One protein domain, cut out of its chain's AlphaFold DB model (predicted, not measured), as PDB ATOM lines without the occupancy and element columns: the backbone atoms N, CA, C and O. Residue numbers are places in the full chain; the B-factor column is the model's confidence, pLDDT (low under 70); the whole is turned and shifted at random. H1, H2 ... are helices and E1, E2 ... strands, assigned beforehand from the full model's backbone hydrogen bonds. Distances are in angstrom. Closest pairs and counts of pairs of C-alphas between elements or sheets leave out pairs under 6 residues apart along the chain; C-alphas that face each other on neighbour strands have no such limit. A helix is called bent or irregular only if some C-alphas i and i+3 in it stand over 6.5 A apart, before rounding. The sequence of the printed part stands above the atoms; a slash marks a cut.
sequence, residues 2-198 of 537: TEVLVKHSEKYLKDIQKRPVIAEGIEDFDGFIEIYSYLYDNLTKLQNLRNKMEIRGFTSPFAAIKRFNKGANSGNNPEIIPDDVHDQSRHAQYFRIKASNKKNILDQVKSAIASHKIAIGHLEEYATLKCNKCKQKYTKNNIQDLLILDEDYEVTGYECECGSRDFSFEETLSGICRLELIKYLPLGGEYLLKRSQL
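This is residues 2 to 198 of the 537 residues of an uncharacterized protein of Methanosphaera sp. rholeuAM130 (UniProt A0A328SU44). A long rod is built along one very long helix, H4: H1 and H2 pack on its later part as a loose three-helix bundle, while the loop and turns at its other end, residues 73 to 79 and 81 to 87, stick out free. At the far end of the bundle sits a small head of two strand pairs, E1 with E4 beyond the last turn of H4 and the hairpin E2 and E3 against the side of H2, with the short helix H5 near them; H6 then folds back along H4. The printed part has 197 residues with seven named helices and four named strands, in the order H1, H2, H3, H4, E1, H5, E2, E3, E4, H6, H7, and its class is mostly helix. Each sheet has two antiparallel strands, E1 - E4 and E2 - E3. The whole is loose, with a radius of gyration of the C-alphas of 23.3 A and spans of 82 by 40 by 25 A.

H1 is residues 2 to 17, 22.8 A long, beginning at C-alpha 2 at (4.292, -70.896, 107.284). H2, residues 29 to 55, is 38.5 A long. H3, residues 65 to 71, is neither bent nor irregular, but only just: C-alphas 68 and 71 are 6.3 A apart. H4, residues 82 to 126, measures 66.2 A from C-alpha 82 at (-26.643, -76.084, 113.936) to C-alpha 126 at (24.516, -68.050, 72.717). E1 is residues 127 to 131, 13.0 A long. H5 is residues 143 to 146, E2 residues 147 to 149 and E3 residues 155 to 158. E4, residues 167 to 171, is also 13.0 A long. H6, residues 179 to 184, is only just irregular, with C-alphas 180 and 183 6.52 A apart. H7, residues 191 to 196, ends at C-alpha 196 at (-5.317, -65.318, 80.886).

H4 is the hub and touches H1, H2, H3 and H6. H1, H2 and H4 form an up and down bundle, each helix running against the one before it. H2 touches residues 106 to 123 of H4, opposite ways at a shallow tilt of 31 degrees; the closest C-alphas are those of Leu 43 and Ile 113, 5.9 A apart. H1 touches H4 with residues 6 to 13 alone, the same way at a steep tilt of 38 degrees, closest at the C-alphas of Val 6 and Lys 102, 6.8 A. H1 and H2 are close but not clearly touching, at 7.5 A between the C-alphas of Ser 9 and Leu 49. H3 and H4 form a helical hairpin, closest at the C-alphas of Ile 65 and Ala 92, 7.0 A. H6 touches H4 at a shallow tilt of 13 degrees, opposite ways, with the C-alphas of Ala 119 and Ile 182 closest at 5.6 A. H7 is close to H4 but not clearly touching, about perpendicular at 75 degrees, with the C-alphas of Ser 111 and Tyr 191 closest at 7.1 A. E1 and E4 are antiparallel neighbours, with N 128 and O 170 2.8 A apart, within hydrogen-bond range. In the hairpin E2 and E3, N 148 and O 157 are 2.8 A apart, also within range. The closest C-alphas of H2 and E3 are those of Asp 41 and Val 155, 5.8 A apart; those of H2 and E4 are Phe 29 and Phe 169, 5.5 A. H5 is close to H2 but not clearly touching, at 7.8 A between the C-alphas of Tyr 40 and Gln 144. Every O i to N i+4 pair is within hydrogen-bond range in H1, H2 and H7; the count is 40 of 41 in H4, 1 of 3 in H3 with 1 of 4 O i to N i+3 pairs, and 0 of 2 in H6 with 2 of 3, while H5 is too short for such a pair.

The two C-alphas farthest apart are those of Glu 79 and Lys 133, 82.4 A. The printed part has no cut. The links H1 to H2 and E1 to H5 are long, with 11 residues each. The mean pLDDT of the printed part is 82.0; residue 2 and residues 62 to 91 are under 70.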
ATOM      1  N   THR A   2       4.629 -70.515 108.679       67.56
ATOM      2  CA  THR A   2       4.292 -70.896 107.284       67.56
ATOM      3  C   THR A   2       3.667 -69.765 106.462       67.56
ATOM      4  O   THR A   2       3.973 -69.651 105.284       67.56
ATOM      5  N   GLU A   3       2.867 -68.889 107.074       73.00
ATOM      6  CA  GLU A   3       2.328 -67.686 106.410       73.00
ATOM      7  C   GLU A   3       3.398 -66.637 106.101       73.00
ATOM      8  O   GLU A   3       3.344 -65.991 105.062       73.00
ATOM      9  N   VAL A   4       4.407 -66.513 106.969       81.88
ATOM     10  CA  VAL A   4       5.561 -65.633 106.737       81.88
ATOM     11  C   VAL A   4       6.319 -66.079 105.488       81.88
ATOM     12  O   VAL A   4       6.680 -65.247 104.666       81.88
ATOM     13  N   LEU A   5       6.484 -67.394 105.295       84.44
ATOM     14  CA  LEU A   5       7.117 -67.929 104.089       84.44
ATOM     15  C   LEU A   5       6.290 -67.646 102.832       84.44
ATOM     16  O   LEU A   5       6.867 -67.265 101.824       84.44
ATOM     17  N   VAL A   6       4.960 -67.787 102.893       83.81
ATOM     18  CA  VAL A   6       4.063 -67.436 101.775       83.81
ATOM     19  C   VAL A   6       4.241 -65.965 101.392       83.81
ATOM     20  O   VAL A   6       4.574 -65.686 100.248       83.81
ATOM     21  N   LYS A   7       4.140 -65.041 102.359       86.94
ATOM     22  CA  LYS A   7       4.309 -63.596 102.116       86.94
ATOM     23  C   LYS A   7       5.699 -63.236 101.586       86.94
ATOM     24  O   LYS A   7       5.815 -62.430 100.669       86.94
ATOM     25  N   HIS A   8       6.749 -63.830 102.150       88.44
ATOM     26  CA  HIS A   8       8.123 -63.615 101.692       88.44
ATOM     27  C   HIS A   8       8.305 -64.081 100.241       88.44
ATOM     28  O   HIS A   8       8.872 -63.359  99.428       88.44
ATOM     29  N   SER A   9       7.744 -65.242  99.901       88.88
ATOM     30  CA  SER A   9       7.801 -65.795  98.544       88.88
ATOM     31  C   SER A   9       7.019 -64.948  97.548       88.88
ATOM     32  O   SER A   9       7.510 -64.671  96.464       88.88
ATOM     33  N   GLU A  10       5.822 -64.490  97.920       89.88
ATOM     34  CA  GLU A  10       5.020 -63.579  97.097       89.88
ATOM     35  C   GLU A  10       5.748 -62.264  96.824       89.88
ATOM     36  O   GLU A  10       5.734 -61.785  95.693       89.88
ATOM     37  N   LYS A  11       6.387 -61.683  97.848       91.94
ATOM     38  CA  LYS A  11       7.180 -60.461  97.691       91.94
ATOM     39  C   LYS A  11       8.334 -60.692  96.717       91.94
ATOM     40  O   LYS A  11       8.463 -59.945  95.756       91.94
ATOM     41  N   TYR A  12       9.095 -61.766  96.918       92.69
ATOM     42  CA  TYR A  12      10.243 -62.095  96.080       92.69
ATOM     43  C   TYR A  12       9.852 -62.342  94.612       92.69
ATOM     44  O   TYR A  12      10.435 -61.750  93.709       92.69
ATOM     45  N   LEU A  13       8.794 -63.121  94.359       92.56
ATOM     46  CA  LEU A  13       8.282 -63.353  93.001       92.56
ATOM     47  C   LEU A  13       7.801 -62.056  92.328       92.56
ATOM     48  O   LEU A  13       8.055 -61.850  91.143       92.56
ATOM     49  N   LYS A  14       7.140 -61.160  93.075       91.44
ATOM     50  CA  LYS A  14       6.729 -59.840  92.566       91.44
ATOM     51  C   LYS A  14       7.914 -58.932  92.258       91.44
ATOM     52  O   LYS A  14       7.822 -58.123  91.341       91.44
ATOM     53  N   ASP A  15       8.994 -59.025  93.020       91.94
ATOM     54  CA  ASP A  15      10.180 -58.206  92.777       91.94
ATOM     55  C   ASP A  15      10.910 -58.659  91.501       91.94
ATOM     56  O   ASP A  15      11.307 -57.801  90.713       91.94
ATOM     57  N   ILE A  16      10.939 -59.969  91.210       91.88
ATOM     58  CA  ILE A  16      11.384 -60.498  89.907       91.88
ATOM     59  C   ILE A  16      10.487 -59.977  88.769       91.88
ATOM     60  O   ILE A  16      10.991 -59.532  87.744       91.88
ATOM     61  N   GLN A  17       9.159 -59.964  88.946       88.44
ATOM     62  CA  GLN A  17       8.213 -59.486  87.917       88.44
ATOM     63  C   GLN A  17       8.413 -58.022  87.519       88.44
ATOM     64  O   GLN A  17       8.147 -57.656  86.379       88.44
ATOM     65  N   LYS A  18       8.847 -57.175  88.457       88.19
ATOM     66  CA  LYS A  18       9.068 -55.744  88.202       88.19
ATOM     67  C   LYS A  18      10.321 -55.469  87.375       88.19
ATOM     68  O   LYS A  18      10.458 -54.359  86.869       88.19
ATOM     69  N   ARG A  19      11.234 -56.437  87.271       86.38
ATOM     70  CA  ARG A  19      12.499 -56.322  86.542       86.38
ATOM     71  C   ARG A  19      12.450 -57.225  85.304       86.38
ATOM     72  O   ARG A  19      12.930 -58.359  85.367       86.38
ATOM     73  N   PRO A  20      11.821 -56.777  84.200       81.00
ATOM     74  CA  PRO A  20      11.811 -57.546  82.964       81.00
ATOM     75  C   PRO A  20      13.237 -57.683  82.431       81.00
ATOM     76  O   PRO A  20      13.989 -56.713  82.396       81.00
ATOM     77  N   VAL A  21      13.596 -58.893  82.009       87.56
ATOM     78  CA  VAL A  21      14.902 -59.177  81.411       87.56
ATOM     79  C   VAL A  21      14.777 -59.044  79.901       87.56
ATOM     80  O   VAL A  21      13.995 -59.767  79.280       87.56
ATOM     81  N   ILE A  22      15.541 -58.124  79.322       87.44
ATOM     82  CA  ILE A  22      15.668 -57.952  77.876       87.44
ATOM     83  C   ILE A  22      17.077 -58.404  77.516       87.44
ATOM     84  O   ILE A  22      18.045 -57.798  77.951       87.44
ATOM     85  N   ALA A  23      17.168 -59.502  76.773       83.94
ATOM     86  CA  ALA A  23      18.432 -60.064  76.299       83.94
ATOM     87  C   ALA A  23      18.668 -59.779  74.803       83.94
ATOM     88  O   ALA A  23      19.637 -60.254  74.226       83.94
ATOM     89  N   GLU A  24      17.759 -59.040  74.163       79.31
ATOM     90  CA  GLU A  24      17.912 -58.587  72.781       79.31
ATOM     91  C   GLU A  24      18.983 -57.486  72.759       79.31
ATOM     92  O   GLU A  24      18.793 -56.457  73.404       79.31
ATOM     93  N   GLY A  25      20.095 -57.713  72.052       74.94
ATOM     94  CA  GLY A  25      21.198 -56.747  71.946       74.94
ATOM     95  C   GLY A  25      22.354 -56.948  72.933       74.94
ATOM     96  O   GLY A  25      23.066 -55.995  73.223       74.94
ATOM     97  N   ILE A  26      22.543 -58.158  73.473       85.25
ATOM     98  CA  ILE A  26      23.792 -58.497  74.172       85.25
ATOM     99  C   ILE A  26      24.916 -58.528  73.131       85.25
ATOM    100  O   ILE A  26      24.926 -59.420  72.296       85.25
ATOM    101  N   GLU A  27      25.849 -57.582  73.197       81.81
ATOM    102  CA  GLU A  27      27.005 -57.503  72.283       81.81
ATOM    103  C   GLU A  27      28.342 -57.719  73.013       81.81
ATOM    104  O   GLU A  27      29.371 -57.985  72.390       81.81
ATOM    105  N   ASP A  28      28.340 -57.617  74.344       86.06
ATOM    106  CA  ASP A  28      29.541 -57.620  75.167       86.06
ATOM    107  C   ASP A  28      29.468 -58.587  76.358       86.06
ATOM    108  O   ASP A  28      28.428 -59.134  76.741       86.06
ATOM    109  N   PHE A  29      30.643 -58.819  76.947       87.50
ATOM    110  CA  PHE A  29      30.789 -59.671  78.120       87.50
ATOM    111  C   PHE A  29      30.022 -59.124  79.329       87.50
ATOM    112  O   PHE A  29      29.401 -59.905  80.050       87.50
ATOM    113  N   ASP A  30      30.056 -57.808  79.544       87.81
ATOM    114  CA  ASP A  30      29.479 -57.173  80.730       87.81
ATOM    115  C   ASP A  30      27.946 -57.278  80.731       87.81
ATOM    116  O   ASP A  30      27.362 -57.734  81.720       87.81
ATOM    117  N   GLY A  31      27.285 -56.988  79.603       87.75
ATOM    118  CA  GLY A  31      25.842 -57.176  79.460       87.75
ATOM    119  C   GLY A  31      25.432 -58.647  79.569       87.75
ATOM    120  O   GLY A  31      24.434 -58.980  80.219       87.75
ATOM    121  N   PHE A  32      26.231 -59.558  79.000       90.75
ATOM    122  CA  PHE A  32      25.990 -60.995  79.126       90.75
ATOM    123  C   PHE A  32      26.066 -61.467  80.585       90.75
ATOM    124  O   PHE A  32      25.149 -62.142  81.070       90.75
ATOM    125  N   ILE A  33      27.158 -61.141  81.285       90.19
ATOM    126  CA  ILE A  33      27.422 -61.660  82.629       90.19
ATOM    127  C   ILE A  33      26.480 -61.045  83.659       90.19
ATOM    128  O   ILE A  33      26.088 -61.749  84.590       90.19
ATOM    129  N   GLU A  34      26.048 -59.792  83.482       90.69
ATOM    130  CA  GLU A  34      25.042 -59.159  84.341       90.69
ATOM    131  C   GLU A  34      23.716 -59.931  84.287       90.69
ATOM    132  O   GLU A  34      23.189 -60.360  85.323       90.69
ATOM    133  N   ILE A  35      23.204 -60.184  83.077       92.31
ATOM    134  CA  ILE A  35      21.944 -60.909  82.879       92.31
ATOM    135  C   ILE A  35      22.076 -62.356  83.367       92.31
ATOM    136  O   ILE A  35      21.186 -62.863  84.060       92.31
ATOM    137  N   TYR A  36      23.182 -63.025  83.028       92.44
ATOM    138  CA  TYR A  36      23.441 -64.400  83.449       92.44
ATOM    139  C   TYR A  36      23.489 -64.518  84.978       92.44
ATOM    140  O   TYR A  36      22.788 -65.355  85.552       92.44
ATOM    141  N   SER A  37      24.242 -63.635  85.641       91.06
ATOM    142  CA  SER A  37      24.380 -63.598  87.101       91.06
ATOM    143  C   SER A  37      23.042 -63.336  87.784       91.06
ATOM    144  O   SER A  37      22.685 -64.053  88.719       91.06
ATOM    145  N   TYR A  38      22.250 -62.383  87.279       92.44
ATOM    146  CA  TYR A  38      20.907 -62.110  87.792       92.44
ATOM    147  C   TYR A  38      19.991 -63.337  87.692       92.44
ATOM    148  O   TYR A  38      19.295 -63.691  88.649       92.44
ATOM    149  N   LEU A  39      19.969 -64.012  86.540       93.31
ATOM    150  CA  LEU A  39      19.131 -65.196  86.351       93.31
ATOM    151  C   LEU A  39      19.589 -66.370  87.224       93.31
ATOM    152  O   LEU A  39      18.743 -67.098  87.753       93.31
ATOM    153  N   TYR A  40      20.900 -66.550  87.384       92.19
ATOM    154  CA  TYR A  40      21.474 -67.632  88.178       92.19
ATOM    155  C   TYR A  40      21.266 -67.420  89.685       92.19
ATOM    156  O   TYR A  40      20.807 -68.338  90.370       92.19
ATOM    157  N   ASP A  41      21.491 -66.204  90.192       91.81
ATOM    158  CA  ASP A  41      21.204 -65.824  91.584       91.81
ATOM    159  C   ASP A  41      19.732 -66.097  91.935       91.81
ATOM    160  O   ASP A  41      19.408 -66.808  92.896       91.81
ATOM    161  N   ASN A  42      18.815 -65.635  91.077       93.50
ATOM    162  CA  ASN A  42      17.389 -65.880  91.272       93.50
ATOM    163  C   ASN A  42      17.038 -67.369  91.215       93.50
ATOM    164  O   ASN A  42      16.230 -67.849  92.016       93.50
ATOM    165  N   LEU A  43      17.640 -68.130  90.298       94.06
ATOM    166  CA  LEU A  43      17.428 -69.571  90.212       94.06
ATOM    167  C   LEU A  43      17.822 -70.268  91.523       94.06
ATOM    168  O   LEU A  43      17.047 -71.094  92.022       94.06
ATOM    169  N   THR A  44      18.975 -69.928  92.095       91.31
ATOM    170  CA  THR A  44      19.483 -70.515  93.342       91.31
ATOM    171  C   THR A  44      18.574 -70.180  94.524       91.31
ATOM    172  O   THR A  44      18.104 -71.079  95.237       91.31
ATOM    173  N   LYS A  45      18.187 -68.908  94.663       91.94
ATOM    174  CA  LYS A  45      17.232 -68.443  95.682       91.94
ATOM    175  C   LYS A  45      15.869 -69.129  95.559       91.94
ATOM    176  O   LYS A  45      15.319 -69.604  96.559       91.94
ATOM    177  N   LEU A  46      15.335 -69.270  94.344       94.12
ATOM    178  CA  LEU A  46      14.073 -69.972  94.091       94.12
ATOM    179  C   LEU A  46      14.157 -71.468  94.433       94.12
ATOM    180  O   LEU A  46      13.205 -72.024  94.991       94.12
ATOM    181  N   GLN A  47      15.276 -72.133  94.130       93.12
ATOM    182  CA  GLN A  47      15.490 -73.538  94.493       93.12
ATOM    183  C   GLN A  47      15.551 -73.723  96.014       93.12
ATOM    184  O   GLN A  47      14.875 -74.610  96.548       93.12
ATOM    185  N   ASN A  48      16.265 -72.843  96.719       90.88
ATOM    186  CA  ASN A  48      16.310 -72.823  98.181       90.88
ATOM    187  C   ASN A  48      14.917 -72.602  98.785       90.88
ATOM    188  O   ASN A  48      14.509 -73.296  99.724       90.88
ATOM    189  N   LEU A  49      14.141 -71.687  98.210       90.88
ATOM    190  CA  LEU A  49      12.778 -71.389  98.633       90.88
ATOM    191  C   LEU A  49      11.824 -72.570  98.390       90.88
ATOM    192  O   LEU A  49      11.056 -72.929  99.289       90.88
ATOM    193  N   ARG A  50      11.928 -73.250  97.241       93.00
ATOM    194  CA  ARG A  50      11.212 -74.508  96.966       93.00
ATOM    195  C   ARG A  50      11.550 -75.570  98.012       93.00
ATOM    196  O   ARG A  50      10.633 -76.153  98.586       93.00
ATOM    197  N   ASN A  51      12.832 -75.794  98.296       89.81
ATOM    198  CA  ASN A  51      13.266 -76.802  99.268       89.81
ATOM    199  C   ASN A  51      12.715 -76.483 100.675       89.81
ATOM    200  O   ASN A  51      12.122 -77.350 101.322       89.81
ATOM    201  N   LYS A  52      12.783 -75.214 101.111       89.06
ATOM    202  CA  LYS A  52      12.176 -74.737 102.373       89.06
ATOM    203  C   LYS A  52      10.657 -74.980 102.420       89.06
ATOM    204  O   LYS A  52      10.125 -75.332 103.476       89.06
ATOM    205  N   MET A  53       9.941 -74.811 101.306       87.44
ATOM    206  CA  MET A  53       8.500 -75.097 101.215       87.44
ATOM    207  C   MET A  53       8.179 -76.592 101.269       87.44
ATOM    208  O   MET A  53       7.207 -76.987 101.921       87.44
ATOM    209  N   GLU A  54       8.975 -77.424 100.597       86.62
ATOM    210  CA  GLU A  54       8.786 -78.875 100.565       86.62
ATOM    211  C   GLU A  54       9.014 -79.491 101.953       86.62
ATOM    212  O   GLU A  54       8.147 -80.234 102.420       86.62
ATOM    213  N   ILE A  55      10.060 -79.064 102.674       86.12
ATOM    214  CA  ILE A  55      10.311 -79.445 104.079       86.12
ATOM    215  C   ILE A  55       9.124 -79.065 104.979       86.12
ATOM    216  O   ILE A  55       8.729 -79.820 105.864       86.12
ATOM    217  N   ARG A  56       8.492 -77.911 104.733       83.12
ATOM    218  CA  ARG A  56       7.316 -77.442 105.490       83.12
ATOM    219  C   ARG A  56       5.988 -78.063 105.034       83.12
ATOM    220  O   ARG A  56       4.924 -77.603 105.459       83.12
ATOM    221  N   GLY A  57       6.020 -79.082 104.172       79.62
ATOM    222  CA  GLY A  57       4.848 -79.874 103.791       79.62
ATOM    223  C   GLY A  57       3.908 -79.205 102.784       79.62
ATOM    224  O   GLY A  57       2.729 -79.564 102.715       79.62
ATOM    225  N   PHE A  58       4.387 -78.243 101.983       81.12
ATOM    226  CA  PHE A  58       3.564 -77.579 100.955       81.12
ATOM    227  C   PHE A  58       3.137 -78.527  99.821       81.12
ATOM    228  O   PHE A  58       2.200 -78.217  99.090       81.12
ATOM    229  N   THR A  59       3.772 -79.693  99.697       75.88
ATOM    230  CA  THR A  59       3.422 -80.744  98.725       75.88
ATOM    231  C   THR A  59       2.094 -81.436  99.041       75.88
ATOM    232  O   THR A  59       1.429 -81.926  98.131       75.88
ATOM    233  N   SER A  60       1.666 -81.443 100.310       75.81
ATOM    234  CA  SER A  60       0.398 -82.037 100.763       75.81
ATOM    235  C   SER A  60      -0.428 -81.053 101.606       75.81
ATOM    236  O   SER A  60      -0.776 -81.345 102.754       75.81
ATOM    237  N   PRO A  61      -0.811 -79.885 101.053       70.81
ATOM    238  CA  PRO A  61      -1.340 -78.776 101.845       70.81
ATOM    239  C   PRO A  61      -2.746 -79.051 102.409       70.81
ATOM    240  O   PRO A  61      -3.157 -78.417 103.376       70.81
ATOM    241  N   PHE A  62      -3.465 -80.033 101.852       69.75
ATOM    242  CA  PHE A  62      -4.812 -80.441 102.271       69.75
ATOM    243  C   PHE A  62      -4.835 -81.606 103.279       69.75
ATOM    244  O   PHE A  62      -5.916 -82.046 103.675       69.75
ATOM    245  N   ALA A  63      -3.678 -82.130 103.709       64.75
ATOM    246  CA  ALA A  63      -3.618 -83.285 104.614       64.75
ATOM    247  C   ALA A  63      -4.333 -83.036 105.958       64.75
ATOM    248  O   ALA A  63      -4.992 -83.936 106.477       64.75
ATOM    249  N   ALA A  64      -4.280 -81.804 106.476       59.88
ATOM    250  CA  ALA A  64      -4.956 -81.411 107.713       59.88
ATOM    251  C   ALA A  64      -6.495 -81.434 107.595       59.88
ATOM    252  O   ALA A  64      -7.179 -81.795 108.548       59.88
ATOM    253  N   ILE A  65      -7.049 -81.137 106.413       61.06
ATOM    254  CA  ILE A  65      -8.507 -81.065 106.186       61.06
ATOM    255  C   ILE A  65      -9.150 -82.459 106.229       61.06
ATOM    256  O   ILE A  65     -10.284 -82.613 106.679       61.06
ATOM    257  N   LYS A  66      -8.409 -83.510 105.845       57.47
ATOM    258  CA  LYS A  66      -8.890 -84.902 105.918       57.47
ATOM    259  C   LYS A  66      -9.226 -85.360 107.343       57.47
ATOM    260  O   LYS A  66      -9.952 -86.338 107.486       57.47
ATOM    261  N   ARG A  67      -8.701 -84.693 108.380       56.81
ATOM    262  CA  ARG A  67      -8.999 -85.019 109.784       56.81
ATOM    263  C   ARG A  67     -10.369 -84.490 110.223       56.81
ATOM    264  O   ARG A  67     -11.064 -85.204 110.930       56.81
ATOM    265  N   PHE A  68     -10.790 -83.328 109.723       52.59
ATOM    266  CA  PHE A  68     -12.078 -82.713 110.072       52.59
ATOM    267  C   PHE A  68     -13.274 -83.392 109.388       52.59
ATOM    268  O   PHE A  68     -14.316 -83.575 110.002       52.59
ATOM    269  N   ASN A  69     -13.110 -83.887 108.156       49.78
ATOM    270  CA  ASN A  69     -14.191 -84.590 107.446       49.78
ATOM    271  C   ASN A  69     -14.458 -86.025 107.944       49.78
ATOM    272  O   ASN A  69     -15.432 -86.641 107.516       49.78
ATOM    273  N   LYS A  70     -13.602 -86.600 108.805       47.81
ATOM    274  CA  LYS A  70     -13.809 -87.963 109.331       47.81
ATOM    275  C   LYS A  70     -14.924 -88.049 110.383       47.81
ATOM    276  O   LYS A  70     -15.415 -89.148 110.606       47.81
ATOM    277  N   GLY A  71     -15.339 -86.925 110.972       44.12
ATOM    278  CA  GLY A  71     -16.436 -86.880 111.946       44.12
ATOM    279  C   GLY A  71     -17.834 -87.030 111.338       44.12
ATOM    280  O   GLY A  71     -18.740 -87.453 112.034       44.12
ATOM    281  N   ALA A  72     -18.011 -86.758 110.039       43.38
ATOM    282  CA  ALA A  72     -19.337 -86.766 109.408       43.38
ATOM    283  C   ALA A  72     -19.783 -88.138 108.858       43.38
ATOM    284  O   ALA A  72     -20.955 -88.322 108.559       43.38
ATOM    285  N   ASN A  73     -18.863 -89.102 108.703       41.38
ATOM    286  CA  ASN A  73     -19.137 -90.399 108.056       41.38
ATOM    287  C   ASN A  73     -18.815 -91.625 108.932       41.38
ATOM    288  O   ASN A  73     -18.872 -92.755 108.444       41.38
ATOM    289  N   SER A  74     -18.464 -91.433 110.205       39.94
ATOM    290  CA  SER A  74     -18.420 -92.518 111.190       39.94
ATOM    291  C   SER A  74     -19.733 -92.465 111.959       39.94
ATOM    292  O   SER A  74     -20.045 -91.416 112.502       39.94
ATOM    293  N   GLY A  75     -20.504 -93.554 111.970       43.50
ATOM    294  CA  GLY A  75     -21.882 -93.639 112.481       43.50
ATOM    295  C   GLY A  75     -22.087 -93.434 113.989       43.50
ATOM    296  O   GLY A  75     -22.972 -94.063 114.553       43.50
ATOM    297  N   ASN A  76     -21.307 -92.566 114.626       41.38
ATOM    298  CA  ASN A  76     -21.612 -92.021 115.938       41.38
ATOM    299  C   ASN A  76     -22.067 -90.581 115.712       41.38
ATOM    300  O   ASN A  76     -21.251 -89.752 115.325       41.38
ATOM    301  N   ASN A  77     -23.354 -90.304 115.922       42.09
ATOM    302  CA  ASN A  77     -23.866 -88.944 116.071       42.09
ATOM    303  C   ASN A  77     -23.364 -88.392 117.418       42.09
ATOM    304  O   ASN A  77     -23.885 -88.826 118.446       42.09
ATOM    305  N   PRO A  78     -22.415 -87.444 117.490       45.53
ATOM    306  CA  PRO A  78     -22.566 -86.395 118.482       45.53
ATOM    307  C   PRO A  78     -23.696 -85.482 117.986       45.53
ATOM    308  O   PRO A  78     -23.798 -85.237 116.784       45.53
ATOM    309  N   GLU A  79     -24.580 -85.028 118.868       42.69
ATOM    310  CA  GLU A  79     -25.575 -84.003 118.537       42.69
ATOM    311  C   GLU A  79     -24.857 -82.798 117.921       42.69
ATOM    312  O   GLU A  79     -24.102 -82.093 118.587       42.69
ATOM    313  N   ILE A  80     -25.018 -82.613 116.612       49.94
ATOM    314  CA  ILE A  80     -24.411 -81.498 115.900       49.94
ATOM    315  C   ILE A  80     -25.346 -80.304 116.091       49.94
ATOM    316  O   ILE A  80     -26.412 -80.243 115.479       49.94
ATOM    317  N   ILE A  81     -24.950 -79.367 116.952       49.44
ATOM    318  CA  ILE A  81     -25.627 -78.079 117.120       49.44
ATOM    319  C   ILE A  81     -25.544 -77.329 115.772       49.44
ATOM    320  O   ILE A  81     -24.458 -77.256 115.192       49.44
ATOM    321  N   PRO A  82     -26.647 -76.779 115.230       49.47
ATOM    322  CA  PRO A  82     -26.643 -76.084 113.936       49.47
ATOM    323  C   PRO A  82     -25.601 -74.952 113.815       49.47
ATOM    324  O   PRO A  82     -25.037 -74.763 112.736       49.47
ATOM    325  N   ASP A  83     -25.286 -74.263 114.917       52.00
ATOM    326  CA  ASP A  83     -24.253 -73.215 114.970       52.00
ATOM    327  C   ASP A  83     -22.827 -73.767 114.777       52.00
ATOM    328  O   ASP A  83     -22.025 -73.182 114.042       52.00
ATOM    329  N   ASP A  84     -22.533 -74.964 115.299       57.78
ATOM    330  CA  ASP A  84     -21.238 -75.631 115.106       57.78
ATOM    331  C   ASP A  84     -21.013 -76.048 113.645       57.78
ATOM    332  O   ASP A  84     -19.871 -76.121 113.187       57.78
ATOM    333  N   VAL A  85     -22.074 -76.289 112.863       56.94
ATOM    334  CA  VAL A  85     -21.954 -76.606 111.425       56.94
ATOM    335  C   VAL A  85     -21.472 -75.395 110.638       56.94
ATOM    336  O   VAL A  85     -20.621 -75.527 109.750       56.94
ATOM    337  N   HIS A  86     -22.003 -74.210 110.946       58.12
ATOM    338  CA  HIS A  86     -21.598 -72.975 110.284       58.12
ATOM    339  C   HIS A  86     -20.156 -72.601 110.628       58.12
ATOM    340  O   HIS A  86     -19.394 -72.244 109.718       58.12
ATOM    341  N   ASP A  87     -19.740 -72.787 111.878       62.59
ATOM    342  CA  ASP A  87     -18.363 -72.536 112.300       62.59
ATOM    343  C   ASP A  87     -17.390 -73.589 111.760       62.59
ATOM    344  O   ASP A  87     -16.346 -73.236 111.201       62.59
ATOM    345  N   GLN A  88     -17.747 -74.875 111.766       62.25
ATOM    346  CA  GLN A  88     -16.957 -75.922 111.106       62.25
ATOM    347  C   GLN A  88     -16.827 -75.679 109.595       62.25
ATOM    348  O   GLN A  88     -15.751 -75.888 109.026       62.25
ATOM    349  N   SER A  89     -17.884 -75.192 108.938       65.62
ATOM    350  CA  SER A  89     -17.871 -74.832 107.517       65.62
ATOM    351  C   SER A  89     -16.955 -73.635 107.238       65.62
ATOM    352  O   SER A  89     -16.101 -73.708 106.345       65.62
ATOM    353  N   ARG A  90     -17.036 -72.570 108.051       68.56
ATOM    354  CA  ARG A  90     -16.141 -71.401 107.977       68.56
ATOM    355  C   ARG A  90     -14.684 -71.785 108.233       68.56
ATOM    356  O   ARG A  90     -13.804 -71.406 107.455       68.56
ATOM    357  N   HIS A  91     -14.412 -72.597 109.253       69.25
ATOM    358  CA  HIS A  91     -13.071 -73.107 109.540       69.25
ATOM    359  C   HIS A  91     -12.544 -73.989 108.400       69.25
ATOM    360  O   HIS A  91     -11.405 -73.814 107.957       69.25
ATOM    361  N   ALA A  92     -13.367 -74.885 107.850       71.19
ATOM    362  CA  ALA A  92     -12.994 -75.699 106.697       71.19
ATOM    363  C   ALA A  92     -12.693 -74.836 105.461       71.19
ATOM    364  O   ALA A  92     -11.713 -75.099 104.757       71.19
ATOM    365  N   GLN A  93     -13.483 -73.790 105.206       74.62
ATOM    366  CA  GLN A  93     -13.245 -72.836 104.123       74.62
ATOM    367  C   GLN A  93     -11.931 -72.072 104.327       74.62
ATOM    368  O   GLN A  93     -11.116 -72.001 103.406       74.62
ATOM    369  N   TYR A  94     -11.662 -71.592 105.540       76.94
ATOM    370  CA  TYR A  94     -10.409 -70.930 105.895       76.94
ATOM    371  C   TYR A  94      -9.182 -71.832 105.672       76.94
ATOM    372  O   TYR A  94      -8.206 -71.424 105.033       76.94
ATOM    373  N   PHE A  95      -9.237 -73.097 106.108       75.56
ATOM    374  CA  PHE A  95      -8.161 -74.059 105.851       75.56
ATOM    375  C   PHE A  95      -8.012 -74.396 104.362       75.56
ATOM    376  O   PHE A  95      -6.883 -74.564 103.896       75.56
ATOM    377  N   ARG A  96      -9.112 -74.450 103.595       78.44
ATOM    378  CA  ARG A  96      -9.066 -74.625 102.132       78.44
ATOM    379  C   ARG A  96      -8.387 -73.443 101.447       78.44
ATOM    380  O   ARG A  96      -7.538 -73.680 100.592       78.44
ATOM    381  N   ILE A  97      -8.700 -72.208 101.842       80.88
ATOM    382  CA  ILE A  97      -8.062 -70.998 101.302       80.88
ATOM    383  C   ILE A  97      -6.559 -71.030 101.595       80.88
ATOM    384  O   ILE A  97      -5.751 -70.909 100.676       80.88
ATOM    385  N   LYS A  98      -6.158 -71.313 102.841       81.06
ATOM    386  CA  LYS A  98      -4.734 -71.447 103.196       81.06
ATOM    387  C   LYS A  98      -4.026 -72.546 102.412       81.06
ATOM    388  O   LYS A  98      -2.900 -72.348 101.958       81.06
ATOM    389  N   ALA A  99      -4.655 -73.708 102.268       81.62
ATOM    390  CA  ALA A  99      -4.086 -74.824 101.521       81.62
ATOM    391  C   ALA A  99      -3.955 -74.500 100.022       81.62
ATOM    392  O   ALA A  99      -2.935 -74.830  99.414       81.62
ATOM    393  N   SER A 100      -4.947 -73.810  99.454       83.94
ATOM    394  CA  SER A 100      -4.921 -73.308  98.080       83.94
ATOM    395  C   SER A 100      -3.779 -72.312  97.874       83.94
ATOM    396  O   SER A 100      -2.968 -72.501  96.973       83.94
ATOM    397  N   ASN A 101      -3.623 -71.329  98.769       84.62
ATOM    398  CA  ASN A 101      -2.548 -70.338  98.684       84.62
ATOM    399  C   ASN A 101      -1.161 -70.991  98.749       84.62
ATOM    400  O   ASN A 101      -0.306 -70.703  97.916       84.62
ATOM    401  N   LYS A 102      -0.951 -71.946  99.668       86.44
ATOM    402  CA  LYS A 102       0.303 -72.720  99.739       86.44
ATOM    403  C   LYS A 102       0.607 -73.446  98.430       86.44
ATOM    404  O   LYS A 102       1.742 -73.411  97.963       86.44
ATOM    405  N   LYS A 103      -0.402 -74.094  97.843       87.50
ATOM    406  CA  LYS A 103      -0.262 -74.791  96.562       87.50
ATOM    407  C   LYS A 103       0.068 -73.813  95.432       87.50
ATOM    408  O   LYS A 103       0.995 -74.070  94.676       87.50
ATOM    409  N   ASN A 104      -0.660 -72.704  95.343       88.44
ATOM    410  CA  ASN A 104      -0.492 -71.716  94.281       88.44
ATOM    411  C   ASN A 104       0.905 -71.091  94.308       88.44
ATOM    412  O   ASN A 104       1.539 -71.008  93.262       88.44
ATOM    413  N   ILE A 105       1.413 -70.727  95.488       90.38
ATOM    414  CA  ILE A 105       2.771 -70.188  95.617       90.38
ATOM    415  C   ILE A 105       3.824 -71.236  95.264       90.38
ATOM    416  O   ILE A 105       4.751 -70.929  94.521       90.38
ATOM    417  N   LEU A 106       3.679 -72.486  95.713       91.44
ATOM    418  CA  LEU A 106       4.609 -73.545  95.311       91.44
ATOM    419  C   LEU A 106       4.594 -73.767  93.786       91.44
ATOM    420  O   LEU A 106       5.650 -73.947  93.182       91.44
ATOM    421  N   ASP A 107       3.415 -73.735  93.163       91.69
ATOM    422  CA  ASP A 107       3.261 -73.859  91.710       91.69
ATOM    423  C   ASP A 107       3.901 -72.664  90.970       91.69
ATOM    424  O   ASP A 107       4.544 -72.865  89.938       91.69
ATOM    425  N   GLN A 108       3.784 -71.438  91.496       93.25
ATOM    426  CA  GLN A 108       4.456 -70.250  90.949       93.25
ATOM    427  C   GLN A 108       5.979 -70.365  91.050       93.25
ATOM    428  O   GLN A 108       6.661 -70.172  90.050       93.25
ATOM    429  N   VAL A 109       6.511 -70.767  92.208       95.00
ATOM    430  CA  VAL A 109       7.957 -70.972  92.405       95.00
ATOM    431  C   VAL A 109       8.492 -72.029  91.440       95.00
ATOM    432  O   VAL A 109       9.523 -71.824  90.805       95.00
ATOM    433  N   LYS A 110       7.779 -73.149  91.255       94.81
ATOM    434  CA  LYS A 110       8.170 -74.184  90.280       94.81
ATOM    435  C   LYS A 110       8.146 -73.660  88.841       94.81
ATOM    436  O   LYS A 110       9.052 -73.971  88.070       94.81
ATOM    437  N   SER A 111       7.162 -72.830  88.495       95.12
ATOM    438  CA  SER A 111       7.103 -72.152  87.195       95.12
ATOM    439  C   SER A 111       8.239 -71.147  86.990       95.12
ATOM    440  O   SER A 111       8.798 -71.083  85.895       95.12
ATOM    441  N   ALA A 112       8.589 -70.385  88.024       96.31
ATOM    442  CA  ALA A 112       9.690 -69.429  88.009       96.31
ATOM    443  C   ALA A 112      11.029 -70.148  87.783       96.31
ATOM    444  O   ALA A 112      11.778 -69.778  86.883       96.31
ATOM    445  N   ILE A 113      11.287 -71.244  88.511       96.38
ATOM    446  CA  ILE A 113      12.487 -72.083  88.335       96.38
ATOM    447  C   ILE A 113      12.593 -72.594  86.897       96.38
ATOM    448  O   ILE A 113      13.660 -72.514  86.294       96.38
ATOM    449  N   ALA A 114      11.501 -73.125  86.337       96.06
ATOM    450  CA  ALA A 114      11.497 -73.618  84.961       96.06
ATOM    451  C   ALA A 114      11.839 -72.506  83.954       96.06
ATOM    452  O   ALA A 114      12.620 -72.735  83.038       96.06
ATOM    453  N   SER A 115      11.301 -71.304  84.164       96.56
ATOM    454  CA  SER A 115      11.534 -70.139  83.304       96.56
ATOM    455  C   SER A 115      12.987 -69.664  83.353       96.56
ATOM    456  O   SER A 115      13.588 -69.461  82.305       96.56
ATOM    457  N   HIS A 116      13.587 -69.582  84.543       96.31
ATOM    458  CA  HIS A 116      15.004 -69.228  84.689       96.31
ATOM    459  C   HIS A 116      15.923 -70.265  84.035       96.31
ATOM    460  O   HIS A 116      16.860 -69.893  83.340       96.31
ATOM    461  N   LYS A 117      15.623 -71.564  84.178       95.56
ATOM    462  CA  LYS A 117      16.390 -72.628  83.504       95.56
ATOM    463  C   LYS A 117      16.341 -72.520  81.979       95.56
ATOM    464  O   LYS A 117      17.350 -72.766  81.335       95.56
ATOM    465  N   ILE A 118      15.184 -72.167  81.412       96.12
ATOM    466  CA  ILE A 118      15.047 -71.931  79.967       96.12
ATOM    467  C   ILE A 118      15.891 -70.718  79.550       96.12
ATOM    468  O   ILE A 118      16.650 -70.815  78.592       96.12
ATOM    469  N   ALA A 119      15.790 -69.603  80.284       95.75
ATOM    470  CA  ALA A 119      16.528 -68.376  79.983       95.75
ATOM    471  C   ALA A 119      18.051 -68.585  80.028       95.75
ATOM    472  O   ALA A 119      18.745 -68.251  79.072       95.75
ATOM    473  N   ILE A 120      18.552 -69.216  81.096       94.75
ATOM    474  CA  ILE A 120      19.966 -69.590  81.239       94.75
ATOM    475  C   ILE A 120      20.386 -70.521  80.099       94.75
ATOM    476  O   ILE A 120      21.414 -70.293  79.475       94.75
ATOM    477  N   GLY A 121      19.562 -71.518  79.762       93.62
ATOM    478  CA  GLY A 121      19.833 -72.421  78.646       93.62
ATOM    479  C   GLY A 121      19.972 -71.703  77.300       93.62
ATOM    480  O   GLY A 121      20.820 -72.084  76.503       93.62
ATOM    481  N   HIS A 122      19.194 -70.648  77.039       93.94
ATOM    482  CA  HIS A 122      19.370 -69.832  75.833       93.94
ATOM    483  C   HIS A 122      20.673 -69.020  75.856       93.94
ATOM    484  O   HIS A 122      21.356 -68.972  74.836       93.94
ATOM    485  N   LEU A 123      21.038 -68.428  76.998       92.31
ATOM    486  CA  LEU A 123      22.279 -67.653  77.148       92.31
ATOM    487  C   LEU A 123      23.531 -68.529  77.001       92.31
ATOM    488  O   LEU A 123      24.481 -68.155  76.320       92.31
ATOM    489  N   GLU A 124      23.521 -69.727  77.578       91.38
ATOM    490  CA  GLU A 124      24.647 -70.666  77.503       91.38
ATOM    491  C   GLU A 124      24.856 -71.281  76.112       91.38
ATOM    492  O   GLU A 124      25.955 -71.746  75.806       91.38
ATOM    493  N   GLU A 125      23.812 -71.323  75.278       90.12
ATOM    494  CA  GLU A 125      23.945 -71.679  73.861       90.12
ATOM    495  C   GLU A 125      24.431 -70.505  73.009       90.12
ATOM    496  O   GLU A 125      25.016 -70.752  71.956       90.12
ATOM    497  N   TYR A 126      24.179 -69.269  73.448       90.31
ATOM    498  CA  TYR A 126      24.516 -68.050  72.717       90.31
ATOM    499  C   TYR A 126      25.994 -67.674  72.855       90.31
ATOM    500  O   TYR A 126      26.638 -67.369  71.855       90.31
ATOM    501  N   ALA A 127      26.555 -67.733  74.064       88.25
ATOM    502  CA  ALA A 127      27.894 -67.212  74.327       88.25
ATOM    503  C   ALA A 127      28.954 -68.304  74.526       88.25
ATOM    504  O   ALA A 127      28.756 -69.298  75.234       88.25
ATOM    505  N   THR A 128      30.132 -68.057  73.958       89.56
ATOM    506  CA  THR A 128      31.385 -68.722  74.310       89.56
ATOM    507  C   THR A 128      32.310 -67.693  74.946       89.56
ATOM    508  O   THR A 128      32.667 -66.692  74.332       89.56
ATOM    509  N   LEU A 129      32.715 -67.945  76.188       89.62
ATOM    510  CA  LEU A 129      33.603 -67.061  76.933       89.62
ATOM    511  C   LEU A 129      35.005 -67.646  76.950       89.62
ATOM    512  O   LEU A 129      35.184 -68.851  77.139       89.62
ATOM    513  N   LYS A 130      36.027 -66.813  76.790       90.62
ATOM    514  CA  LYS A 130      37.417 -67.270  76.838       90.62
ATOM    515  C   LYS A 130      38.241 -66.345  77.714       90.62
ATOM    516  O   LYS A 130      38.293 -65.145  77.494       90.62
ATOM    517  N   CYS A 131      38.905 -66.914  78.712       89.81
ATOM    518  CA  CYS A 131      39.780 -66.145  79.589       89.81
ATOM    519  C   CYS A 131      41.019 -65.677  78.818       89.81
ATOM    520  O   CYS A 131      41.729 -66.488  78.213       89.81
ATOM    521  N   ASN A 132      41.333 -64.385  78.867       89.25
ATOM    522  CA  ASN A 132      42.464 -63.832  78.125       89.25
ATOM    523  C   ASN A 132      43.823 -64.272  78.688       89.25
ATOM    524  O   ASN A 132      44.776 -64.411  77.914       89.25
ATOM    525  N   LYS A 133      43.886 -64.584  79.989       88.38
ATOM    526  CA  LYS A 133      45.103 -64.999  80.703       88.38
ATOM    527  C   LYS A 133      45.427 -66.486  80.525       88.38
ATOM    528  O   LYS A 133      46.490 -66.813  80.013       88.38
ATOM    529  N   CYS A 134      44.522 -67.391  80.912       88.38
ATOM    530  CA  CYS A 134      44.762 -68.842  80.831       88.38
ATOM    531  C   CYS A 134      44.254 -69.491  79.534       88.38
ATOM    532  O   CYS A 134      44.481 -70.679  79.316       88.38
ATOM    533  N   LYS A 135      43.557 -68.736  78.671       87.44
ATOM    534  CA  LYS A 135      42.949 -69.213  77.413       87.44
ATOM    535  C   LYS A 135      41.898 -70.319  77.578       87.44
ATOM    536  O   LYS A 135      41.448 -70.867  76.570       87.44
ATOM    537  N   GLN A 136      41.469 -70.610  78.807       86.62
ATOM    538  CA  GLN A 136      40.381 -71.542  79.089       86.62
ATOM    539  C   GLN A 136      39.080 -71.028  78.475       86.62
ATOM    540  O   GLN A 136      38.762 -69.839  78.575       86.62
ATOM    541  N   LYS A 137      38.354 -71.931  77.812       87.56
ATOM    542  CA  LYS A 137      37.051 -71.655  77.209       87.56
ATOM    543  C   LYS A 137      35.947 -72.149  78.137       87.56
ATOM    544  O   LYS A 137      35.938 -73.320  78.510       87.56
ATOM    545  N   TYR A 138      35.012 -71.267  78.443       84.12
ATOM    546  CA  TYR A 138      33.796 -71.548  79.183       84.12
ATOM    547  C   TYR A 138      32.632 -71.520  78.199       84.12
ATOM    548  O   TYR A 138      32.332 -70.510  77.566       84.12
ATOM    549  N   THR A 139      32.002 -72.673  78.041       81.56
ATOM    550  CA  THR A 139      30.845 -72.876  77.166       81.56
ATOM    551  C   THR A 139      29.873 -73.782  77.887       81.56
ATOM    552  O   THR A 139      30.354 -74.682  78.571       81.56
ATOM    553  N   LYS A 140      28.563 -73.623  77.654       78.56
ATOM    554  CA  LYS A 140      27.516 -74.642  77.890       78.56
ATOM    555  C   LYS A 140      27.616 -75.358  79.245       78.56
ATOM    556  O   LYS A 140      28.391 -76.300  79.378       78.56
ATOM    557  N   ASN A 141      26.779 -74.986  80.214       78.69
ATOM    558  CA  ASN A 141      26.752 -75.544  81.577       78.69
ATOM    559  C   ASN A 141      27.995 -75.275  82.453       78.69
ATOM    560  O   ASN A 141      27.926 -75.507  83.652       78.69
ATOM    561  N   ASN A 142      29.101 -74.773  81.892       83.25
ATOM    562  CA  ASN A 142      30.316 -74.444  82.651       83.25
ATOM    563  C   ASN A 142      30.472 -72.933  82.902       83.25
ATOM    564  O   ASN A 142      31.437 -72.501  83.517       83.25
ATOM    565  N   ILE A 143      29.554 -72.099  82.399       84.69
ATOM    566  CA  ILE A 143      29.615 -70.639  82.606       84.69
ATOM    567  C   ILE A 143      29.371 -70.296  84.081       84.69
ATOM    568  O   ILE A 143      30.001 -69.386  84.607       84.69
ATOM    569  N   GLN A 144      28.529 -71.074  84.767       84.25
ATOM    570  CA  GLN A 144      28.294 -70.946  86.208       84.25
ATOM    571  C   GLN A 144      29.581 -71.057  87.041       84.25
ATOM    572  O   GLN A 144      29.636 -70.482  88.122       84.25
ATOM    573  N   ASP A 145      30.607 -71.758  86.543       84.31
ATOM    574  CA  ASP A 145      31.870 -71.972  87.261       84.31
ATOM    575  C   ASP A 145      32.687 -70.674  87.372       84.31
ATOM    576  O   ASP A 145      33.615 -70.590  88.169       84.31
ATOM    577  N   LEU A 146      32.329 -69.650  86.586       85.00
ATOM    578  CA  LEU A 146      32.892 -68.309  86.695       85.00
ATOM    579  C   LEU A 146      32.309 -67.513  87.860       85.00
ATOM    580  O   LEU A 146      32.906 -66.518  88.248       85.00
ATOM    581  N   LEU A 147      31.135 -67.880  88.374       86.31
ATOM    582  CA  LEU A 147      30.438 -67.085  89.380       86.31
ATOM    583  C   LEU A 147      31.011 -67.350  90.774       86.31
ATOM    584  O   LEU A 147      31.144 -68.493  91.207       86.31
ATOM    585  N   ILE A 148      31.281 -66.274  91.509       83.00
ATOM    586  CA  ILE A 148      31.670 -66.328  92.918       83.00
ATOM    587  C   ILE A 148      30.405 -66.218  93.758       83.00
ATOM    588  O   ILE A 148      29.662 -65.241  93.651       83.00
ATOM    589  N   LEU A 149      30.180 -67.217  94.604       82.81
ATOM    590  CA  LEU A 149      29.049 -67.272  95.521       82.81
ATOM    591  C   LEU A 149      29.524 -66.984  96.948       82.81
ATOM    592  O   LEU A 149      30.588 -67.459  97.348       82.81
ATOM    593  N   ASP A 150      28.744 -66.224  97.710       80.88
ATOM    594  CA  ASP A 150      28.954 -66.076  99.154       80.88
ATOM    595  C   ASP A 150      28.363 -67.252  99.963       80.88
ATOM    596  O   ASP A 150      27.834 -68.223  99.413       80.88
ATOM    597  N   GLU A 151      28.461 -67.175 101.296       75.31
ATOM    598  CA  GLU A 151      27.916 -68.184 102.220       75.31
ATOM    599  C   GLU A 151      26.384 -68.338 102.121       75.31
ATOM    600  O   GLU A 151      25.845 -69.402 102.442       75.31
ATOM    601  N   ASP A 152      25.687 -67.308 101.635       73.00
ATOM    602  CA  ASP A 152      24.238 -67.283 101.423       73.00
ATOM    603  C   ASP A 152      23.834 -67.701  99.992       73.00
ATOM    604  O   ASP A 152      22.639 -67.746  99.666       73.00
ATOM    605  N   TYR A 153      24.807 -68.135  99.179       74.50
ATOM    606  CA  TYR A 153      24.668 -68.513  97.771       74.50
ATOM    607  C   TYR A 153      24.238 -67.359  96.851       74.50
ATOM    608  O   TYR A 153      23.586 -67.598  95.827       74.50
ATOM    609  N   GLU A 154      24.584 -66.124  97.202       76.00
ATOM    610  CA  GLU A 154      24.400 -64.950  96.354       76.00
ATOM    611  C   GLU A 154      25.630 -64.718  95.473       76.00
ATOM    612  O   GLU A 154      26.774 -64.914  95.889       76.00
ATOM    613  N   VAL A 155      25.395 -64.301  94.228       81.31
ATOM    614  CA  VAL A 155      26.478 -64.002  93.284       81.31
ATOM    615  C   VAL A 155      27.129 -62.671  93.669       81.31
ATOM    616  O   VAL A 155      26.513 -61.615  93.546       81.31
ATOM    617  N   THR A 156      28.387 -62.720  94.111       80.69
ATOM    618  CA  THR A 156      29.163 -61.541  94.547       80.69
ATOM    619  C   THR A 156      30.133 -61.028  93.488       80.69
ATOM    620  O   THR A 156      30.589 -59.886  93.556       80.69
ATOM    621  N   GLY A 157      30.440 -61.846  92.485       82.94
ATOM    622  CA  GLY A 157      31.310 -61.470  91.383       82.94
ATOM    623  C   GLY A 157      31.542 -62.621  90.422       82.94
ATOM    624  O   GLY A 157      30.878 -63.654  90.491       82.94
ATOM    625  N   TYR A 158      32.509 -62.435  89.532       85.25
ATOM    626  CA  TYR A 158      32.946 -63.452  88.589       85.25
ATOM    627  C   TYR A 158      34.472 -63.483  88.509       85.25
ATOM    628  O   TYR A 158      35.136 -62.444  88.565       85.25
ATOM    629  N   GLU A 159      35.037 -64.677  88.387       87.31
ATOM    630  CA  GLU A 159      36.475 -64.901  88.314       87.31
ATOM    631  C   GLU A 159      36.774 -66.241  87.636       87.31
ATOM    632  O   GLU A 159      36.090 -67.241  87.829       87.31
ATOM    633  N   CYS A 160      37.803 -66.258  86.794       86.31
ATOM    634  CA  CYS A 160      38.321 -67.492  86.214       86.31
ATOM    635  C   CYS A 160      39.083 -68.301  87.275       86.31
ATOM    636  O   CYS A 160      39.684 -67.722  88.173       86.31
ATOM    637  N   GLU A 161      39.224 -69.614  87.084       83.19
ATOM    638  CA  GLU A 161      40.078 -70.481  87.920       83.19
ATOM    639  C   GLU A 161      41.521 -69.957  88.095       83.19
ATOM    640  O   GLU A 161      42.179 -70.241  89.091       83.19
ATOM    641  N   CYS A 162      42.027 -69.161  87.143       84.62
ATOM    642  CA  CYS A 162      43.359 -68.539  87.204       84.62
ATOM    643  C   CYS A 162      43.416 -67.161  87.905       84.62
ATOM    644  O   CYS A 162      44.446 -66.471  87.838       84.62
ATOM    645  N   GLY A 163      42.306 -66.729  88.502       82.62
ATOM    646  CA  GLY A 163      42.145 -65.448  89.187       82.62
ATOM    647  C   GLY A 163      41.988 -64.227  88.270       82.62
ATOM    648  O   GLY A 163      42.254 -63.093  88.660       82.62
ATOM    649  N   SER A 164      41.670 -64.444  86.990       85.56
ATOM    650  CA  SER A 164      41.491 -63.370  86.003       85.56
ATOM    651  C   SER A 164      40.020 -63.000  85.857       85.56
ATOM    652  O   SER A 164      39.169 -63.887  85.815       85.56
ATOM    653  N   ARG A 165      39.743 -61.704  85.690       84.50
ATOM    654  CA  ARG A 165      38.416 -61.168  85.328       84.50
ATOM    655  C   ARG A 165      38.323 -60.709  83.874       84.50
ATOM    656  O   ARG A 165      37.292 -60.206  83.454       84.50
ATOM    657  N   ASP A 166      39.411 -60.872  83.127       87.00
ATOM    658  CA  ASP A 166      39.514 -60.468  81.730       87.00
ATOM    659  C   ASP A 166      39.105 -61.620  80.796       87.00
ATOM    660  O   ASP A 166      39.791 -62.655  80.720       87.00
ATOM    661  N   PHE A 167      37.979 -61.434  80.103       88.19
ATOM    662  CA  PHE A 167      37.355 -62.411  79.213       88.19
ATOM    663  C   PHE A 167      37.082 -61.811  77.834       88.19
ATOM    664  O   PHE A 167      36.611 -60.686  77.710       88.19
ATOM    665  N   SER A 168      37.320 -62.600  76.788       86.50
ATOM    666  CA  SER A 168      36.798 -62.332  75.451       86.50
ATOM    667  C   SER A 168      35.446 -63.018  75.263       86.50
ATOM    668  O   SER A 168      35.274 -64.182  75.647       86.50
ATOM    669  N   PHE A 169      34.523 -62.305  74.629       89.31
ATOM    670  CA  PHE A 169      33.175 -62.751  74.306       89.31
ATOM    671  C   PHE A 169      33.091 -63.138  72.821       89.31
ATOM    672  O   PHE A 169      33.500 -62.364  71.959       89.31
ATOM    673  N   GLU A 170      32.608 -64.349  72.529       88.31
ATOM    674  CA  GLU A 170      32.376 -64.849  71.169       88.31
ATOM    675  C   GLU A 170      30.931 -65.368  71.047       88.31
ATOM    676  O   GLU A 170      30.513 -66.266  71.787       88.31
ATOM    677  N   GLU A 171      30.171 -64.836  70.088       85.94
ATOM    678  CA  GLU A 171      28.809 -65.289  69.792       85.94
ATOM    679  C   GLU A 171      28.804 -66.619  69.027       85.94
ATOM    680  O   GLU A 171      29.562 -66.840  68.080       85.94
ATOM    681  N   THR A 172      27.914 -67.527  69.421       81.50
ATOM    682  CA  THR A 172      27.803 -68.872  68.850       81.50
ATOM    683  C   THR A 172      26.558 -68.977  67.970       81.50
ATOM    684  O   THR A 172      25.502 -69.426  68.410       81.50
ATOM    685  N   LEU A 173      26.695 -68.644  66.683       71.12
ATOM    686  CA  LEU A 173      25.593 -68.687  65.702       71.12
ATOM    687  C   LEU A 173      24.974 -70.091  65.523       71.12
ATOM    688  O   LEU A 173      23.785 -70.241  65.236       71.12
ATOM    689  N   SER A 174      25.763 -71.149  65.737       70.19
ATOM    690  CA  SER A 174      25.295 -72.544  65.676       70.19
ATOM    691  C   SER A 174      24.516 -73.004  66.912       70.19
ATOM    692  O   SER A 174      23.947 -74.104  66.916       70.19
ATOM    693  N   GLY A 175      24.448 -72.165  67.949       74.25
ATOM    694  CA  GLY A 175      23.633 -72.383  69.133       74.25
ATOM    695  C   GLY A 175      22.150 -72.540  68.794       74.25
ATOM    696  O   GLY A 175      21.632 -72.033  67.792       74.25
ATOM    697  N   ILE A 176      21.431 -73.280  69.637       83.44
ATOM    698  CA  ILE A 176      19.964 -73.242  69.635       83.44
ATOM    699  C   ILE A 176      19.568 -72.200  70.679       83.44
ATOM    700  O   ILE A 176      19.212 -72.535  71.803       83.44
ATOM    701  N   CYS A 177      19.707 -70.924  70.338       88.56
ATOM    702  CA  CYS A 177      19.383 -69.808  71.221       88.56
ATOM    703  C   CYS A 177      18.333 -68.898  70.581       88.56
ATOM    704  O   CYS A 177      18.301 -68.738  69.365       88.56
ATOM    705  N   ARG A 178      17.468 -68.326  71.423       90.44
ATOM    706  CA  ARG A 178      16.498 -67.285  71.070       90.44
ATOM    707  C   ARG A 178      16.381 -66.332  72.248       90.44
ATOM    708  O   ARG A 178      15.623 -66.584  73.189       90.44
ATOM    709  N   LEU A 179      17.205 -65.294  72.243       91.56
ATOM    710  CA  LEU A 179      17.249 -64.316  73.332       91.56
ATOM    711  C   LEU A 179      15.941 -63.515  73.411       91.56
ATOM    712  O   LEU A 179      15.499 -63.141  74.499       91.56
ATOM    713  N   GLU A 180      15.254 -63.375  72.278       91.62
ATOM    714  CA  GLU A 180      13.963 -62.710  72.111       91.62
ATOM    715  C   GLU A 180      12.856 -63.366  72.945       91.62
ATOM    716  O   GLU A 180      11.899 -62.712  73.365       91.62
ATOM    717  N   LEU A 181      12.981 -64.668  73.230       93.00
ATOM    718  CA  LEU A 181      12.013 -65.394  74.053       93.00
ATOM    719  C   LEU A 181      12.107 -65.028  75.537       93.00
ATOM    720  O   LEU A 181      11.114 -65.169  76.257       93.00
ATOM    721  N   ILE A 182      13.272 -64.568  76.012       94.56
ATOM    722  CA  ILE A 182      13.555 -64.419  77.447       94.56
ATOM    723  C   ILE A 182      12.602 -63.413  78.098       94.56
ATOM    724  O   ILE A 182      12.041 -63.701  79.159       94.56
ATOM    725  N   LYS A 183      12.314 -62.295  77.426       92.88
ATOM    726  CA  LYS A 183      11.392 -61.260  77.925       92.88
ATOM    727  C   LYS A 183       9.947 -61.749  78.091       92.88
ATOM    728  O   LYS A 183       9.184 -61.221  78.902       92.88
ATOM    729  N   TYR A 184       9.560 -62.795  77.360       93.62
ATOM    730  CA  TYR A 184       8.220 -63.378  77.416       93.62
ATOM    731  C   TYR A 184       8.089 -64.500  78.454       93.62
ATOM    732  O   TYR A 184       6.971 -64.858  78.848       93.62
ATOM    733  N   LEU A 185       9.195 -65.020  78.992       95.06
ATOM    734  CA  LEU A 185       9.157 -66.062  80.018       95.06
ATOM    735  C   LEU A 185       8.488 -65.560  81.314       95.06
ATOM    736  O   LEU A 185       8.647 -64.398  81.696       95.06
ATOM    737  N   PRO A 186       7.704 -66.401  82.015       94.62
ATOM    738  CA  PRO A 186       7.112 -66.046  83.301       94.62
ATOM    739  C   PRO A 186       8.141 -66.201  84.434       94.62
ATOM    740  O   PRO A 186       8.028 -67.109  85.265       94.62
ATOM    741  N   LEU A 187       9.167 -65.341  84.448       94.31
ATOM    742  CA  LEU A 187      10.296 -65.409  85.388       94.31
ATOM    743  C   LEU A 187       9.839 -65.346  86.853       94.31
ATOM    744  O   LEU A 187      10.361 -66.090  87.676       94.31
ATOM    745  N   GLY A 188       8.804 -64.569  87.183       92.62
ATOM    746  CA  GLY A 188       8.210 -64.544  88.526       92.62
ATOM    747  C   GLY A 188       7.092 -65.570  88.755       92.62
ATOM    748  O   GLY A 188       6.349 -65.478  89.732       92.62
ATOM    749  N   GLY A 189       6.919 -66.546  87.861       90.94
ATOM    750  CA  GLY A 189       5.920 -67.607  87.998       90.94
ATOM    751  C   GLY A 189       4.484 -67.217  87.618       90.94
ATOM    752  O   GLY A 189       3.557 -68.000  87.842       90.94
ATOM    753  N   GLU A 190       4.263 -66.060  86.999       92.81
ATOM    754  CA  GLU A 190       2.962 -65.521  86.568       92.81
ATOM    755  C   GLU A 190       2.386 -66.176  85.298       92.81
ATOM    756  O   GLU A 190       1.646 -65.559  84.530       92.81
ATOM    757  N   TYR A 191       2.660 -67.465  85.080       91.75
ATOM    758  CA  TYR A 191       2.216 -68.182  83.882       91.75
ATOM    759  C   TYR A 191       0.685 -68.207  83.733       91.75
ATOM    760  O   TYR A 191       0.177 -68.188  82.616       91.75
ATOM    761  N   LEU A 192      -0.072 -68.243  84.839       90.12
ATOM    762  CA  LEU A 192      -1.540 -68.198  84.806       90.12
ATOM    763  C   LEU A 192      -2.062 -66.831  84.357       90.12
ATOM    764  O   LEU A 192      -3.024 -66.783  83.594       90.12
ATOM    765  N   LEU A 193      -1.416 -65.750  84.805       90.12
ATOM    766  CA  LEU A 193      -1.763 -64.388  84.411       90.12
ATOM    767  C   LEU A 193      -1.472 -64.194  82.921       90.12
ATOM    768  O   LEU A 193      -2.392 -63.865  82.173       90.12
ATOM    769  N   LYS A 194      -0.253 -64.527  82.472       90.19
ATOM    770  CA  LYS A 194       0.111 -64.458  81.048       90.19
ATOM    771  C   LYS A 194      -0.816 -65.317  80.187       90.19
ATOM    772  O   LYS A 194      -1.268 -64.867  79.144       90.19
ATOM    773  N   ARG A 195      -1.206 -66.512  80.656       89.44
ATOM    774  CA  ARG A 195      -2.184 -67.362  79.956       89.44
ATOM    775  C   ARG A 195      -3.574 -66.726  79.864       89.44
ATOM    776  O   ARG A 195      -4.269 -66.956  78.883       89.44
ATOM    777  N   SER A 196      -4.006 -65.986  80.884       88.62
ATOM    778  CA  SER A 196      -5.317 -65.318  80.886       88.62
ATOM    779  C   SER A 196      -5.379 -64.101  79.959       88.62
ATOM    780  O   SER A 196      -6.460 -63.752  79.500       88.62
ATOM    781  N   GLN A 197      -4.226 -63.498  79.660       88.69
ATOM    782  CA  GLN A 197      -4.084 -62.355  78.756       88.69
ATOM    783  C   GLN A 197      -4.034 -62.758  77.273       88.69
ATOM    784  O   GLN A 197      -4.058 -61.892  76.405       88.69
ATOM    785  N   LEU A 198      -3.969 -64.059  76.968       87.81
ATOM    786  CA  LEU A 198      -3.924 -64.559  75.596       87.81
ATOM    787  C   LEU A 198      -5.245 -64.314  74.859       87.81
ATOM    788  O   LEU A 198      -6.332 -64.532  75.403       87.81
TER     789      LEU A 198